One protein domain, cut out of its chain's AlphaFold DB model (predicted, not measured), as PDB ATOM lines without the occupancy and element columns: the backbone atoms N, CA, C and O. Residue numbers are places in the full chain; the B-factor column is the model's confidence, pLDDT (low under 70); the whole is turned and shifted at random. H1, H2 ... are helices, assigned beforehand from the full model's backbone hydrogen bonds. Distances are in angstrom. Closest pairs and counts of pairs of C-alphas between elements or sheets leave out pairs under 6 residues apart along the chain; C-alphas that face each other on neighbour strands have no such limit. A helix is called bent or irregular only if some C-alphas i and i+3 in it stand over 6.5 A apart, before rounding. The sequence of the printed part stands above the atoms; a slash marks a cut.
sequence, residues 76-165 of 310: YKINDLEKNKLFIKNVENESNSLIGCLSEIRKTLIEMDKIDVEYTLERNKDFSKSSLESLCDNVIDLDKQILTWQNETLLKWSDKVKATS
ATOM      1  N   TYR A  76      91.887  16.572  35.281       57.53
ATOM      2  CA  TYR A  76      92.905  15.618  35.724       57.53
ATOM      3  C   TYR A  76      92.318  14.698  36.794       57.53
ATOM      4  O   TYR A  76      91.992  15.109  37.908       57.53
ATOM      5  N   LYS A  77      92.236  13.404  36.478       57.12
ATOM      6  CA  LYS A  77      91.993  12.375  37.487       57.12
ATOM      7  C   LYS A  77      93.173  12.383  38.463       57.12
ATOM      8  O   LYS A  77      94.308  12.130  38.067       57.12
ATOM      9  N   ILE A  78      92.884  12.626  39.741       54.66
ATOM     10  CA  ILE A  78      93.839  12.698  40.867       54.66
ATOM     11  C   ILE A  78      94.836  11.513  40.879       54.66
ATOM     12  O   ILE A  78      95.993  11.678  41.259       54.66
ATOM     13  N   ASN A  79      94.435  10.345  40.365       56.97
ATOM     14  CA  ASN A  79      95.266   9.137  40.283       56.97
ATOM     15  C   ASN A  79      96.489   9.241  39.339       56.97
ATOM     16  O   ASN A  79      97.418   8.446  39.479       56.97
ATOM     17  N   ASP A  80      96.524  10.188  38.395       60.50
ATOM     18  CA  ASP A  80      97.672  10.380  37.488       60.50
ATOM     19  C   ASP A  80      98.735  11.351  38.048       60.50
ATOM     20  O   ASP A  80      99.868  11.375  37.555       60.50
ATOM     21  N   LEU A  81      98.420  12.102  39.115       61.38
ATOM     22  CA  LEU A  81      99.391  12.960  39.808       61.38
ATOM     23  C   LEU A  81     100.416  12.148  40.612       61.38
ATOM     24  O   LEU A  81     101.597  12.496  40.620       61.38
ATOM     25  N   GLU A  82     100.005  11.051  41.258       64.88
ATOM     26  CA  GLU A  82     100.921  10.224  42.060       64.88
ATOM     27  C   GLU A  82     102.006   9.562  41.203       64.88
ATOM     28  O   GLU A  82     103.174   9.534  41.597       64.88
ATOM     29  N   LYS A  83     101.652   9.108  39.993       72.62
ATOM     30  CA  LYS A  83     102.603   8.518  39.035       72.62
ATOM     31  C   LYS A  83     103.636   9.527  38.530       72.62
ATOM     32  O   LYS A  83     104.766   9.150  38.238       72.62
ATOM     33  N   ASN A  84     103.265  10.804  38.464       76.81
ATOM     34  CA  ASN A  84     104.092  11.878  37.913       76.81
ATOM     35  C   ASN A  84     104.694  12.796  38.986       76.81
ATOM     36  O   ASN A  84     105.202  13.870  38.667       76.81
ATOM     37  N   LYS A  85     104.700  12.376  40.256       82.38
ATOM     38  CA  LYS A  85     105.172  13.191  41.388       82.38
ATOM     39  C   LYS A  85     106.589  13.746  41.201       82.38
ATOM     40  O   LYS A  85     106.849  14.893  41.551       82.38
ATOM     41  N   LEU A  86     107.501  12.956  40.623       84.56
ATOM     42  CA  LEU A  86     108.866  13.408  40.325       84.56
ATOM     43  C   LEU A  86     108.885  14.504  39.250       84.56
ATOM     44  O   LEU A  86     109.601  15.489  39.393       84.56
ATOM     45  N   PHE A  87     108.079  14.350  38.199       83.12
ATOM     46  CA  PHE A  87     107.960  15.345  37.136       83.12
ATOM     47  C   PHE A  87     107.382  16.660  37.668       83.12
ATOM     48  O   PHE A  87     107.948  17.717  37.412       83.12
ATOM     49  N   ILE A  88     106.317  16.591  38.472       81.44
ATOM     50  CA  ILE A  88     105.698  17.765  39.105       81.44
ATOM     51  C   ILE A  88     106.718  18.502  39.975       81.44
ATOM     52  O   ILE A  88     106.879  19.710  39.836       81.44
ATOM     53  N   LYS A  89     107.477  17.770  40.800       84.56
ATOM     54  CA  LYS A  89     108.528  18.359  41.636       84.56
ATOM     55  C   LYS A  89     109.633  19.026  40.811       84.56
ATOM     56  O   LYS A  89     110.148  20.068  41.200       84.56
ATOM     57  N   ASN A  90     110.000  18.451  39.665       86.50
ATOM     58  CA  ASN A  90     110.969  19.076  38.765       86.50
ATOM     59  C   ASN A  90     110.414  20.374  38.162       86.50
ATOM     60  O   ASN A  90     111.116  21.377  38.158       86.50
ATOM     61  N   VAL A  91     109.155  20.382  37.710       83.56
ATOM     62  CA  VAL A  91     108.493  21.594  37.194       83.56
ATOM     63  C   VAL A  91     108.417  22.685  38.263       83.56
ATOM     64  O   VAL A  91     108.678  23.850  37.967       83.56
ATOM     65  N   GLU A  92     108.105  22.316  39.504       83.94
ATOM     66  CA  GLU A  92     108.091  23.230  40.648       83.94
ATOM     67  C   GLU A  92     109.480  23.834  40.902       83.94
ATOM     68  O   GLU A  92     109.620  25.052  40.978       83.94
ATOM     69  N   ASN A  93     110.530  23.006  40.930       86.06
ATOM     70  CA  ASN A  93     111.908  23.470  41.115       86.06
ATOM     71  C   ASN A  93     112.366  24.425  40.000       86.06
ATOM     72  O   ASN A  93     112.962  25.462  40.291       86.06
ATOM     73  N   GLU A  94     112.079  24.100  38.737       87.69
ATOM     74  CA  GLU A  94     112.407  24.957  37.588       87.69
ATOM     75  C   GLU A  94     111.626  26.279  37.631       87.69
ATOM     76  O   GLU A  94     112.181  27.347  37.369       87.69
ATOM     77  N   SER A  95     110.353  26.236  38.037       86.88
ATOM     78  CA  SER A  95     109.524  27.437  38.213       86.88
ATOM     79  C   SER A  95     110.069  28.333  39.326       86.88
ATOM     80  O   SER A  95     110.214  29.541  39.133       86.88
ATOM     81  N   ASN A  96     110.452  27.745  40.461       87.06
ATOM     82  CA  ASN A  96     111.077  28.458  41.575       87.06
ATOM     83  C   ASN A  96     112.431  29.060  41.173       87.06
ATOM     84  O   ASN A  96     112.731  30.196  41.540       87.06
ATOM     85  N   SER A  97     113.228  28.336  40.380       88.50
ATOM     86  CA  SER A  97     114.494  28.836  39.831       88.50
ATOM     87  C   SER A  97     114.277  30.041  38.912       88.50
ATOM     88  O   SER A  97     114.939  31.070  39.070       88.50
ATOM     89  N   LEU A  98     113.290  29.967  38.011       88.25
ATOM     90  CA  LEU A  98     112.927  31.074  37.130       88.25
ATOM     91  C   LEU A  98     112.475  32.308  37.923       88.25
ATOM     92  O   LEU A  98     112.946  33.413  37.647       88.25
ATOM     93  N   ILE A  99     111.595  32.138  38.915       88.06
ATOM     94  CA  ILE A  99     111.143  33.242  39.776       88.06
ATOM     95  C   ILE A  99     112.321  33.830  40.558       88.06
ATOM     96  O   ILE A  99     112.426  35.053  40.663       88.06
ATOM     97  N   GLY A 100     113.230  32.990  41.056       85.69
ATOM     98  CA  GLY A 100     114.460  33.423  41.718       85.69
ATOM     99  C   GLY A 100     115.328  34.293  40.809       85.69
ATOM    100  O   GLY A 100     115.667  35.416  41.179       85.69
ATOM    101  N   CYS A 101     115.596  33.834  39.584       88.75
ATOM    102  CA  CYS A 101     116.361  34.582  38.586       88.75
ATOM    103  C   CYS A 101     115.696  35.924  38.226       88.75
ATOM    104  O   CYS A 101     116.350  36.966  38.216       88.75
ATOM    105  N   LEU A 102     114.377  35.936  37.992       88.81
ATOM    106  CA  LEU A 102     113.632  37.171  37.720       88.81
ATOM    107  C   LEU A 102     113.660  38.130  38.914       88.81
ATOM    108  O   LEU A 102     113.780  39.341  38.729       88.81
ATOM    109  N   SER A 103     113.581  37.603  40.133       86.31
ATOM    110  CA  SER A 103     113.657  38.398  41.359       86.31
ATOM    111  C   SER A 103     115.039  39.022  41.531       86.31
ATOM    112  O   SER A 103     115.140  40.187  41.905       86.31
ATOM    113  N   GLU A 104     116.105  38.288  41.218       86.44
ATOM    114  CA  GLU A 104     117.474  38.805  41.240       86.44
ATOM    115  C   GLU A 104     117.673  39.912  40.201       86.44
ATOM    116  O   GLU A 104     118.145  40.995  40.546       86.44
ATOM    117  N   ILE A 105     117.206  39.711  38.962       88.56
ATOM    118  CA  ILE A 105     117.223  40.763  37.934       88.56
ATOM    119  C   ILE A 105     116.490  42.009  38.440       88.56
ATOM    120  O   ILE A 105     117.027  43.112  38.363       88.56
ATOM    121  N   ARG A 106     115.293  41.853  39.019       87.62
ATOM    122  CA  ARG A 106     114.539  42.980  39.585       87.62
ATOM    123  C   ARG A 106     115.317  43.697  40.687       87.62
ATOM    124  O   ARG A 106     115.388  44.920  40.642       87.62
ATOM    125  N   LYS A 107     115.938  42.969  41.622       84.25
ATOM    126  CA  LYS A 107     116.788  43.556  42.675       84.25
ATOM    127  C   LYS A 107     117.924  44.380  42.080       84.25
ATOM    128  O   LYS A 107     118.082  45.534  42.452       84.25
ATOM    129  N   THR A 108     118.664  43.828  41.117       87.94
ATOM    130  CA  THR A 108     119.784  44.556  40.499       87.94
ATOM    131  C   THR A 108     119.330  45.855  39.829       87.94
ATOM    132  O   THR A 108     120.002  46.873  39.964       87.94
ATOM    133  N   LEU A 109     118.165  45.859  39.170       87.44
ATOM    134  CA  LEU A 109     117.599  47.066  38.557       87.44
ATOM    135  C   LEU A 109     117.154  48.096  39.607       87.44
ATOM    136  O   LEU A 109     117.440  49.279  39.454       87.44
ATOM    137  N   ILE A 110     116.519  47.649  40.693       87.94
ATOM    138  CA  ILE A 110     116.108  48.497  41.826       87.94
ATOM    139  C   ILE A 110     117.327  49.162  42.482       87.94
ATOM    140  O   ILE A 110     117.312  50.368  42.730       87.94
ATOM    141  N   GLU A 111     118.398  48.397  42.723       86.88
ATOM    142  CA  GLU A 111     119.657  48.901  43.284       86.88
ATOM    143  C   GLU A 111     120.337  49.907  42.343       86.88
ATOM    144  O   GLU A 111     120.807  50.956  42.789       86.88
ATOM    145  N   MET A 112     120.357  49.620  41.036       85.44
ATOM    146  CA  MET A 112     120.904  50.521  40.016       85.44
ATOM    147  C   MET A 112     120.162  51.860  39.965       85.44
ATOM    148  O   MET A 112     120.803  52.912  39.901       85.44
ATOM    149  N   ASP A 113     118.830  51.825  40.027       84.56
ATOM    150  CA  ASP A 113     117.975  53.014  39.986       84.56
ATOM    151  C   ASP A 113     117.828  53.700  41.358       84.56
ATOM    152  O   ASP A 113     117.202  54.758  41.451       84.56
ATOM    153  N   LYS A 114     118.453  53.143  42.410       86.44
ATOM    154  CA  LYS A 114     118.424  53.645  43.796       86.44
ATOM    155  C   LYS A 114     116.999  53.861  44.312       86.44
ATOM    156  O   LYS A 114     116.712  54.871  44.953       86.44
ATOM    157  N   ILE A 115     116.111  52.926  43.994       85.69
ATOM    158  CA  ILE A 115     114.720  52.963  44.443       85.69
ATOM    159  C   ILE A 115     114.690  52.516  45.903       85.69
ATOM    160  O   ILE A 115     115.237  51.464  46.241       85.69
ATOM    161  N   ASP A 116     114.063  53.319  46.757       80.31
ATOM    162  CA  ASP A 116     113.887  52.982  48.166       80.31
ATOM    163  C   ASP A 116     112.778  51.930  48.294       80.31
ATOM    164  O   ASP A 116     111.619  52.182  47.960       80.31
ATOM    165  N   VAL A 117     113.168  50.720  48.679       79.62
ATOM    166  CA  VAL A 117     112.301  49.544  48.798       79.62
ATOM    167  C   VAL A 117     112.643  48.893  50.131       79.62
ATOM    168  O   VAL A 117     113.815  48.657  50.437       79.62
ATOM    169  N   GLU A 118     111.625  48.596  50.930       70.06
ATOM    170  CA  GLU A 118     111.772  47.825  52.154       70.06
ATOM    171  C   GLU A 118     112.111  46.384  51.757       70.06
ATOM    172  O   GLU A 118     111.261  45.594  51.338       70.06
ATOM    173  N   TYR A 119     113.404  46.049  51.805       60.69
ATOM    174  CA  TYR A 119     113.898  44.723  51.445       60.69
ATOM    175  C   TYR A 119     113.367  43.666  52.428       60.69
ATOM    176  O   TYR A 119     114.042  43.289  53.381       60.69
ATOM    177  N   THR A 120     112.187  43.113  52.148       53.03
ATOM    178  CA  THR A 120     111.676  41.874  52.762       53.03
ATOM    179  C   THR A 120     112.346  40.625  52.174       53.03
ATOM    180  O   THR A 120     112.230  39.521  52.707       53.03
ATOM    181  N   LEU A 121     113.108  40.779  51.087       52.59
ATOM    182  CA  LEU A 121     113.824  39.691  50.435       52.59
ATOM    183  C   LEU A 121     115.161  39.431  51.125       52.59
ATOM    184  O   LEU A 121     116.192  39.981  50.732       52.59
ATOM    185  N   GLU A 122     115.139  38.541  52.113       53.41
ATOM    186  CA  GLU A 122     116.330  37.936  52.709       53.41
ATOM    187  C   GLU A 122     117.372  37.623  51.622       53.41
ATOM    188  O   GLU A 122     117.105  36.931  50.635       53.41
ATOM    189  N   ARG A 123     118.578  38.174  51.796       53.03
ATOM    190  CA  ARG A 123     119.676  38.149  50.816       53.03
ATOM    191  C   ARG A 123     120.134  36.732  50.423       53.03
ATOM    192  O   ARG A 123     120.846  36.605  49.442       53.03
ATOM    193  N   ASN A 124     119.684  35.699  51.144       50.47
ATOM    194  CA  ASN A 124     120.088  34.297  51.015       50.47
ATOM    195  C   ASN A 124     118.902  33.326  51.202       50.47
ATOM    196  O   ASN A 124     119.001  32.370  51.973       50.47
ATOM    197  N   LYS A 125     117.746  33.574  50.576       59.81
ATOM    198  CA  LYS A 125     116.633  32.614  50.640       59.81
ATOM    199  C   LYS A 125     116.807  31.536  49.570       59.81
ATOM    200  O   LYS A 125     116.814  31.844  48.380       59.81
ATOM    201  N   ASP A 126     116.936  30.279  49.995       58.81
ATOM    202  CA  ASP A 126     116.871  29.116  49.103       58.81
ATOM    203  C   ASP A 126     115.484  29.085  48.431       58.81
ATOM    204  O   ASP A 126     114.504  28.590  49.000       58.81
ATOM    205  N   PHE A 127     115.388  29.599  47.203       61.22
ATOM    206  CA  PHE A 127     114.151  29.577  46.410       61.22
ATOM    207  C   PHE A 127     113.636  28.145  46.189       61.22
ATOM    208  O   PHE A 127     112.434  27.936  46.078       61.22
ATOM    209  N   SER A 128     114.521  27.142  46.222       59.97
ATOM    210  CA  SER A 128     114.178  25.721  46.092       59.97
ATOM    211  C   SER A 128     113.413  25.131  47.284       59.97
ATOM    212  O   SER A 128     112.910  24.018  47.181       59.97
ATOM    213  N   LYS A 129     113.366  25.822  48.433       63.22
ATOM    214  CA  LYS A 129     112.643  25.377  49.643       63.22
ATOM    215  C   LYS A 129     111.379  26.191  49.923       63.22
ATOM    216  O   LYS A 129     110.652  25.870  50.858       63.22
ATOM    217  N   SER A 130     111.149  27.257  49.163       69.62
ATOM    218  CA  SER A 130     110.005  28.148  49.356       69.62
ATOM    219  C   SER A 130     108.798  27.625  48.578       69.62
ATOM    220  O   SER A 130     108.952  27.168  47.449       69.62
ATOM    221  N   SER A 131     107.604  27.702  49.171       80.75
ATOM    222  CA  SER A 131     106.359  27.378  48.458       80.75
ATOM    223  C   SER A 131     106.141  28.374  47.324       80.75
ATOM    224  O   SER A 131     106.422  29.566  47.503       80.75
ATOM    225  N   LEU A 132     105.599  27.925  46.194       79.88
ATOM    226  CA  LEU A 132     105.330  28.785  45.040       79.88
ATOM    227  C   LEU A 132     104.440  29.985  45.412       79.88
ATOM    228  O   LEU A 132     104.703  31.104  44.980       79.88
ATOM    229  N   GLU A 133     103.444  29.779  46.277       82.31
ATOM    230  CA  GLU A 133     102.553  30.830  46.783       82.31
ATOM    231  C   GLU A 133     103.341  31.934  47.490       82.31
ATOM    232  O   GLU A 133     103.174  33.109  47.182       82.31
ATOM    233  N   SER A 134     104.277  31.554  48.365       84.06
ATOM    234  CA  SER A 134     105.102  32.521  49.095       84.06
ATOM    235  C   SER A 134     105.998  33.341  48.164       84.06
ATOM    236  O   SER A 134     106.242  34.521  48.408       84.06
ATOM    237  N   LEU A 135     106.477  32.741  47.070       82.62
ATOM    238  CA  LEU A 135     107.260  33.450  46.061       82.62
ATOM    239  C   LEU A 135     106.390  34.430  45.270       82.62
ATOM    240  O   LEU A 135     106.818  35.560  45.036       82.62
ATOM    241  N   CYS A 136     105.172  34.033  44.904       84.69
ATOM    242  CA  CYS A 136     104.198  34.913  44.263       84.69
ATOM    243  C   CYS A 136     103.821  36.102  45.159       84.69
ATOM    244  O   CYS A 136     103.796  37.237  44.681       84.69
ATOM    245  N   ASP A 137     103.599  35.866  46.453       85.75
ATOM    246  CA  ASP A 137     103.304  36.925  47.421       85.75
ATOM    247  C   ASP A 137     104.454  37.933  47.521       85.75
ATOM    248  O   ASP A 137     104.213  39.139  47.493       85.75
ATOM    249  N   ASN A 138     105.706  37.462  47.531       83.69
ATOM    250  CA  ASN A 138     106.877  38.342  47.509       83.69
ATOM    251  C   ASN A 138     106.927  39.204  46.237       83.69
ATOM    252  O   ASN A 138     107.257  40.386  46.303       83.69
ATOM    253  N   VAL A 139     106.603  38.635  45.070       86.44
ATOM    254  CA  VAL A 139     106.551  39.389  43.805       86.44
ATOM    255  C   VAL A 139     105.483  40.483  43.871       86.44
ATOM    256  O   VAL A 139     105.751  41.621  43.486       86.44
ATOM    257  N   ILE A 140     104.297  40.157  44.392       88.62
ATOM    258  CA  ILE A 140     103.194  41.109  44.558       88.62
ATOM    259  C   ILE A 140     103.555  42.204  45.570       88.62
ATOM    260  O   ILE A 140     103.209  43.368  45.363       88.62
ATOM    261  N   ASP A 141     104.231  41.856  46.664       87.50
ATOM    262  CA  ASP A 141     104.673  42.820  47.670       87.50
ATOM    263  C   ASP A 141     105.662  43.830  47.075       87.50
ATOM    264  O   ASP A 141     105.434  45.037  47.145       87.50
ATOM    265  N   LEU A 142     106.683  43.352  46.360       86.19
ATOM    266  CA  LEU A 142     107.609  44.224  45.632       86.19
ATOM    267  C   LEU A 142     106.902  45.134  44.624       86.19
ATOM    268  O   LEU A 142     107.261  46.305  44.500       86.19
ATOM    269  N   ASP A 143     105.916  44.613  43.886       89.25
ATOM    270  CA  ASP A 143     105.130  45.414  42.941       89.25
ATOM    271  C   ASP A 143     104.417  46.572  43.653       89.25
ATOM    272  O   ASP A 143     104.383  47.684  43.125       89.25
ATOM    273  N   LYS A 144     103.891  46.348  44.865       90.56
ATOM    274  CA  LYS A 144     103.264  47.407  45.673       90.56
ATOM    275  C   LYS A 144     104.276  48.457  46.115       90.56
ATOM    276  O   LYS A 144     103.979  49.644  46.015       90.56
ATOM    277  N   GLN A 145     105.452  48.035  46.577       89.00
ATOM    278  CA  GLN A 145     106.484  48.955  47.060       89.00
ATOM    279  C   GLN A 145     107.009  49.869  45.938       89.00
ATOM    280  O   GLN A 145     107.200  51.066  46.133       89.00
ATOM    281  N   ILE A 146     107.172  49.328  44.726       89.69
ATOM    282  CA  ILE A 146     107.712  50.063  43.570       89.69
ATOM    283  C   ILE A 146     106.632  50.897  42.857       89.69
ATOM    284  O   ILE A 146     106.955  51.781  42.060       89.69
ATOM    285  N   LEU A 147     105.346  50.666  43.147       90.50
ATOM    286  CA  LEU A 147     104.219  51.291  42.448       90.50
ATOM    287  C   LEU A 147     104.305  52.825  42.417       90.50
ATOM    288  O   LEU A 147     104.027  53.441  41.386       90.50
ATOM    289  N   THR A 148     104.710  53.448  43.524       90.75
ATOM    290  CA  THR A 148     104.856  54.910  43.614       90.75
ATOM    291  C   THR A 148     105.920  55.413  42.643       90.75
ATOM    292  O   THR A 148     105.628  56.243  41.781       90.75
ATOM    293  N   TRP A 149     107.124  54.837  42.704       91.12
ATOM    294  CA  TRP A 149     108.221  55.166  41.791       91.12
ATOM    295  C   TRP A 149     107.846  54.919  40.324       91.12
ATOM    296  O   TRP A 149     108.174  55.721  39.443       91.12
ATOM    297  N   GLN A 150     107.124  53.828  40.049       90.88
ATOM    298  CA  GLN A 150     106.661  53.490  38.707       90.88
ATOM    299  C   GLN A 150     105.729  54.577  38.167       90.88
ATOM    300  O   GLN A 150     105.917  55.037  37.039       90.88
ATOM    301  N   ASN A 151     104.751  55.005  38.967       92.94
ATOM    302  CA  ASN A 151     103.794  56.039  38.585       92.94
ATOM    303  C   ASN A 151     104.485  57.384  38.326       92.94
ATOM    304  O   ASN A 151     104.229  58.011  37.299       92.94
ATOM    305  N   GLU A 152     105.403  57.802  39.200       91.75
ATOM    306  CA  GLU A 152     106.182  59.036  39.030       91.75
ATOM    307  C   GLU A 152     107.046  59.005  37.765       91.75
ATOM    308  O   GLU A 152     107.060  59.953  36.971       91.75
ATOM    309  N   THR A 153     107.739  57.890  37.537       90.50
ATOM    310  CA  THR A 153     108.593  57.695  36.362       90.50
ATOM    311  C   THR A 153     107.769  57.710  35.077       90.50
ATOM    312  O   THR A 153     108.140  58.361  34.096       90.50
ATOM    313  N   LEU A 154     106.623  57.030  35.082       90.44
ATOM    314  CA  LEU A 154     105.713  56.949  33.948       90.44
ATOM    315  C   LEU A 154     105.129  58.331  33.613       90.44
ATOM    316  O   LEU A 154     105.158  58.726  32.445       90.44
ATOM    317  N   LEU A 155     104.694  59.101  34.617       90.50
ATOM    318  CA  LEU A 155     104.248  60.488  34.440       90.50
ATOM    319  C   LEU A 155     105.341  61.349  33.810       90.50
ATOM    320  O   LEU A 155     105.131  61.901  32.728       90.50
ATOM    321  N   LYS A 156     106.533  61.365  34.419       90.75
ATOM    322  CA  LYS A 156     107.694  62.140  33.962       90.75
ATOM    323  C   LYS A 156     108.013  61.888  32.490       90.75
ATOM    324  O   LYS A 156     108.231  62.833  31.730       90.75
ATOM    325  N   TRP A 157     108.068  60.623  32.072       87.75
ATOM    326  CA  TRP A 157     108.371  60.290  30.680       87.75
ATOM    327  C   TRP A 157     107.199  60.565  29.745       87.75
ATOM    328  O   TRP A 157     107.432  61.028  28.628       87.75
ATOM    329  N   SER A 158     105.957  60.358  30.189       87.25
ATOM    330  CA  SER A 158     104.784  60.705  29.386       87.25
ATOM    331  C   SER A 158     104.727  62.206  29.093       87.25
ATOM    332  O   SER A 158     104.538  62.592  27.941       87.25
ATOM    333  N   ASP A 159     105.000  63.049  30.091       85.50
ATOM    334  CA  ASP A 159     104.979  64.503  29.958       85.50
ATOM    335  C   ASP A 159     106.140  64.991  29.098       85.50
ATOM    336  O   ASP A 159     105.960  65.833  28.217       85.50
ATOM    337  N   LYS A 160     107.324  64.390  29.263       86.19
ATOM    338  CA  LYS A 160     108.486  64.696  28.423       86.19
ATOM    339  C   LYS A 160     108.242  64.349  26.954       86.19
ATOM    340  O   LYS A 160     108.640  65.117  26.082       86.19
ATOM    341  N   VAL A 161     107.586  63.224  26.665       81.75
ATOM    342  CA  VAL A 161     107.228  62.830  25.292       81.75
ATOM    343  C   VAL A 161     106.125  63.728  24.728       81.75
ATOM    344  O   VAL A 161     106.192  64.125  23.565       81.75
ATOM    345  N   LYS A 162     105.123  64.109  25.528       76.12
ATOM    346  CA  LYS A 162     104.093  65.078  25.114       76.12
ATOM    347  C   LYS A 162     104.712  66.431  24.759       76.12
ATOM    348  O   LYS A 162     104.410  66.974  23.703       76.12
ATOM    349  N   ALA A 163     105.634  66.926  25.583       76.12
ATOM    350  CA  ALA A 163     106.316  68.199  25.359       76.12
ATOM    351  C   ALA A 163     107.180  68.210  24.085       76.12
ATOM    352  O   ALA A 163     107.291  69.242  23.428       76.12
ATOM    353  N   THR A 164     107.773  67.076  23.699       69.56
ATOM    354  CA  THR A 164     108.588  66.972  22.473       69.56
ATOM    355  C   THR A 164     107.774  66.639  21.220       69.56
ATOM    356  O   THR A 164     108.204  66.950  20.111       69.56
ATOM    357  N   SER A 165     106.585  66.047  21.363       60.34
ATOM    358  CA  SER A 165     105.721  65.612  20.250       60.34
ATOM    359  C   SER A 165     104.747  66.679  19.727       60.34
ATOM    360  O   SER A 165     103.916  66.379  18.868       60.34
TER     361      SER A 165
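AT A GLANCE: This is residues 76 to 165 of the 310 residues of the protein "Protein BFR2" of Pneumocystis murina (strain B123) (UniProt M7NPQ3). Two helical rods, H2 and the first arm of the bent helix H3, run side by side the same way, and a long loop, residues 113 to 131, folds back from the end of H2 to the start of H3. Arms stick out at the two ends of this body: residues 76 to 91, with the short H1 and the first part of H2, at one end, and residues 151 to 165, most of H3's second arm, at the other. The printed part has 90 residues, with three named helices in the order H1, H2, H3 and no named strand; its class is all helix. It is only just extended, close to loose, with a radius of gyration of the C-alphas of 18.6 A, and its outline is only just flat, spanning 61 by 31 by 17 A.

HOW THE PARTS SIT: H1, residues 79 to 83, is close to but not clearly touching H2, residues 85 to 112; their closest C-alphas, those of Leu 81 and Ile 88, are 8.0 A apart. H3, residues 132 to 164, was assigned as one helix by its hydrogen bonds but is bent: C-alphas 145 and 148 are 7.1 A apart. Its arms, H3a, residues 132 to 145, and H3b, residues 148 to 164, stand at a steep tilt of 53 degrees. H2 touches H3a with residues 92 to 103 alone, and the closest C-alphas, those of Asn 96 and Leu 132, are 6.7 A apart. H2 and H3a run the same way at a shallow tilt of 18 degrees. H3b is apart from H1 and H2, and H1 is apart from H3a. In H2, H3a and H3b every O i to N i+4 pair is within hydrogen-bond range; in H1 0 of 1 is, and 0 of 2 O i to N i+3 pairs.

IN THESE COORDINATES: H1 begins at C-alpha 79 at (95.266, 9.137, 40.283) and is neither bent nor irregular, but only just: C-alphas 79 and 82 are 6.0 A apart. H2 is 40.5 A long from first to last C-alpha and ends at C-alpha 112 at (120.904, 50.521, 40.016). H3a measures 20.3 A and H3b 24.6 A, the latter ending at C-alpha 164 at (108.588, 66.972, 22.473).

THE WHOLE: The two C-alphas farthest apart, those of Asn 79 and Thr 164, are 62.0 A apart. Without the stretches that stand free, the body has 59 residues and spans 32 by 18 by 16 A. The printed part has no cut. The link from H1 to H2 is tight, and that from H2 to H3, 19 residues, is long. Mean pLDDT of the printed part is 79.5; residues 76 to 82, 119 to 130 and 164 to 165 are under 70.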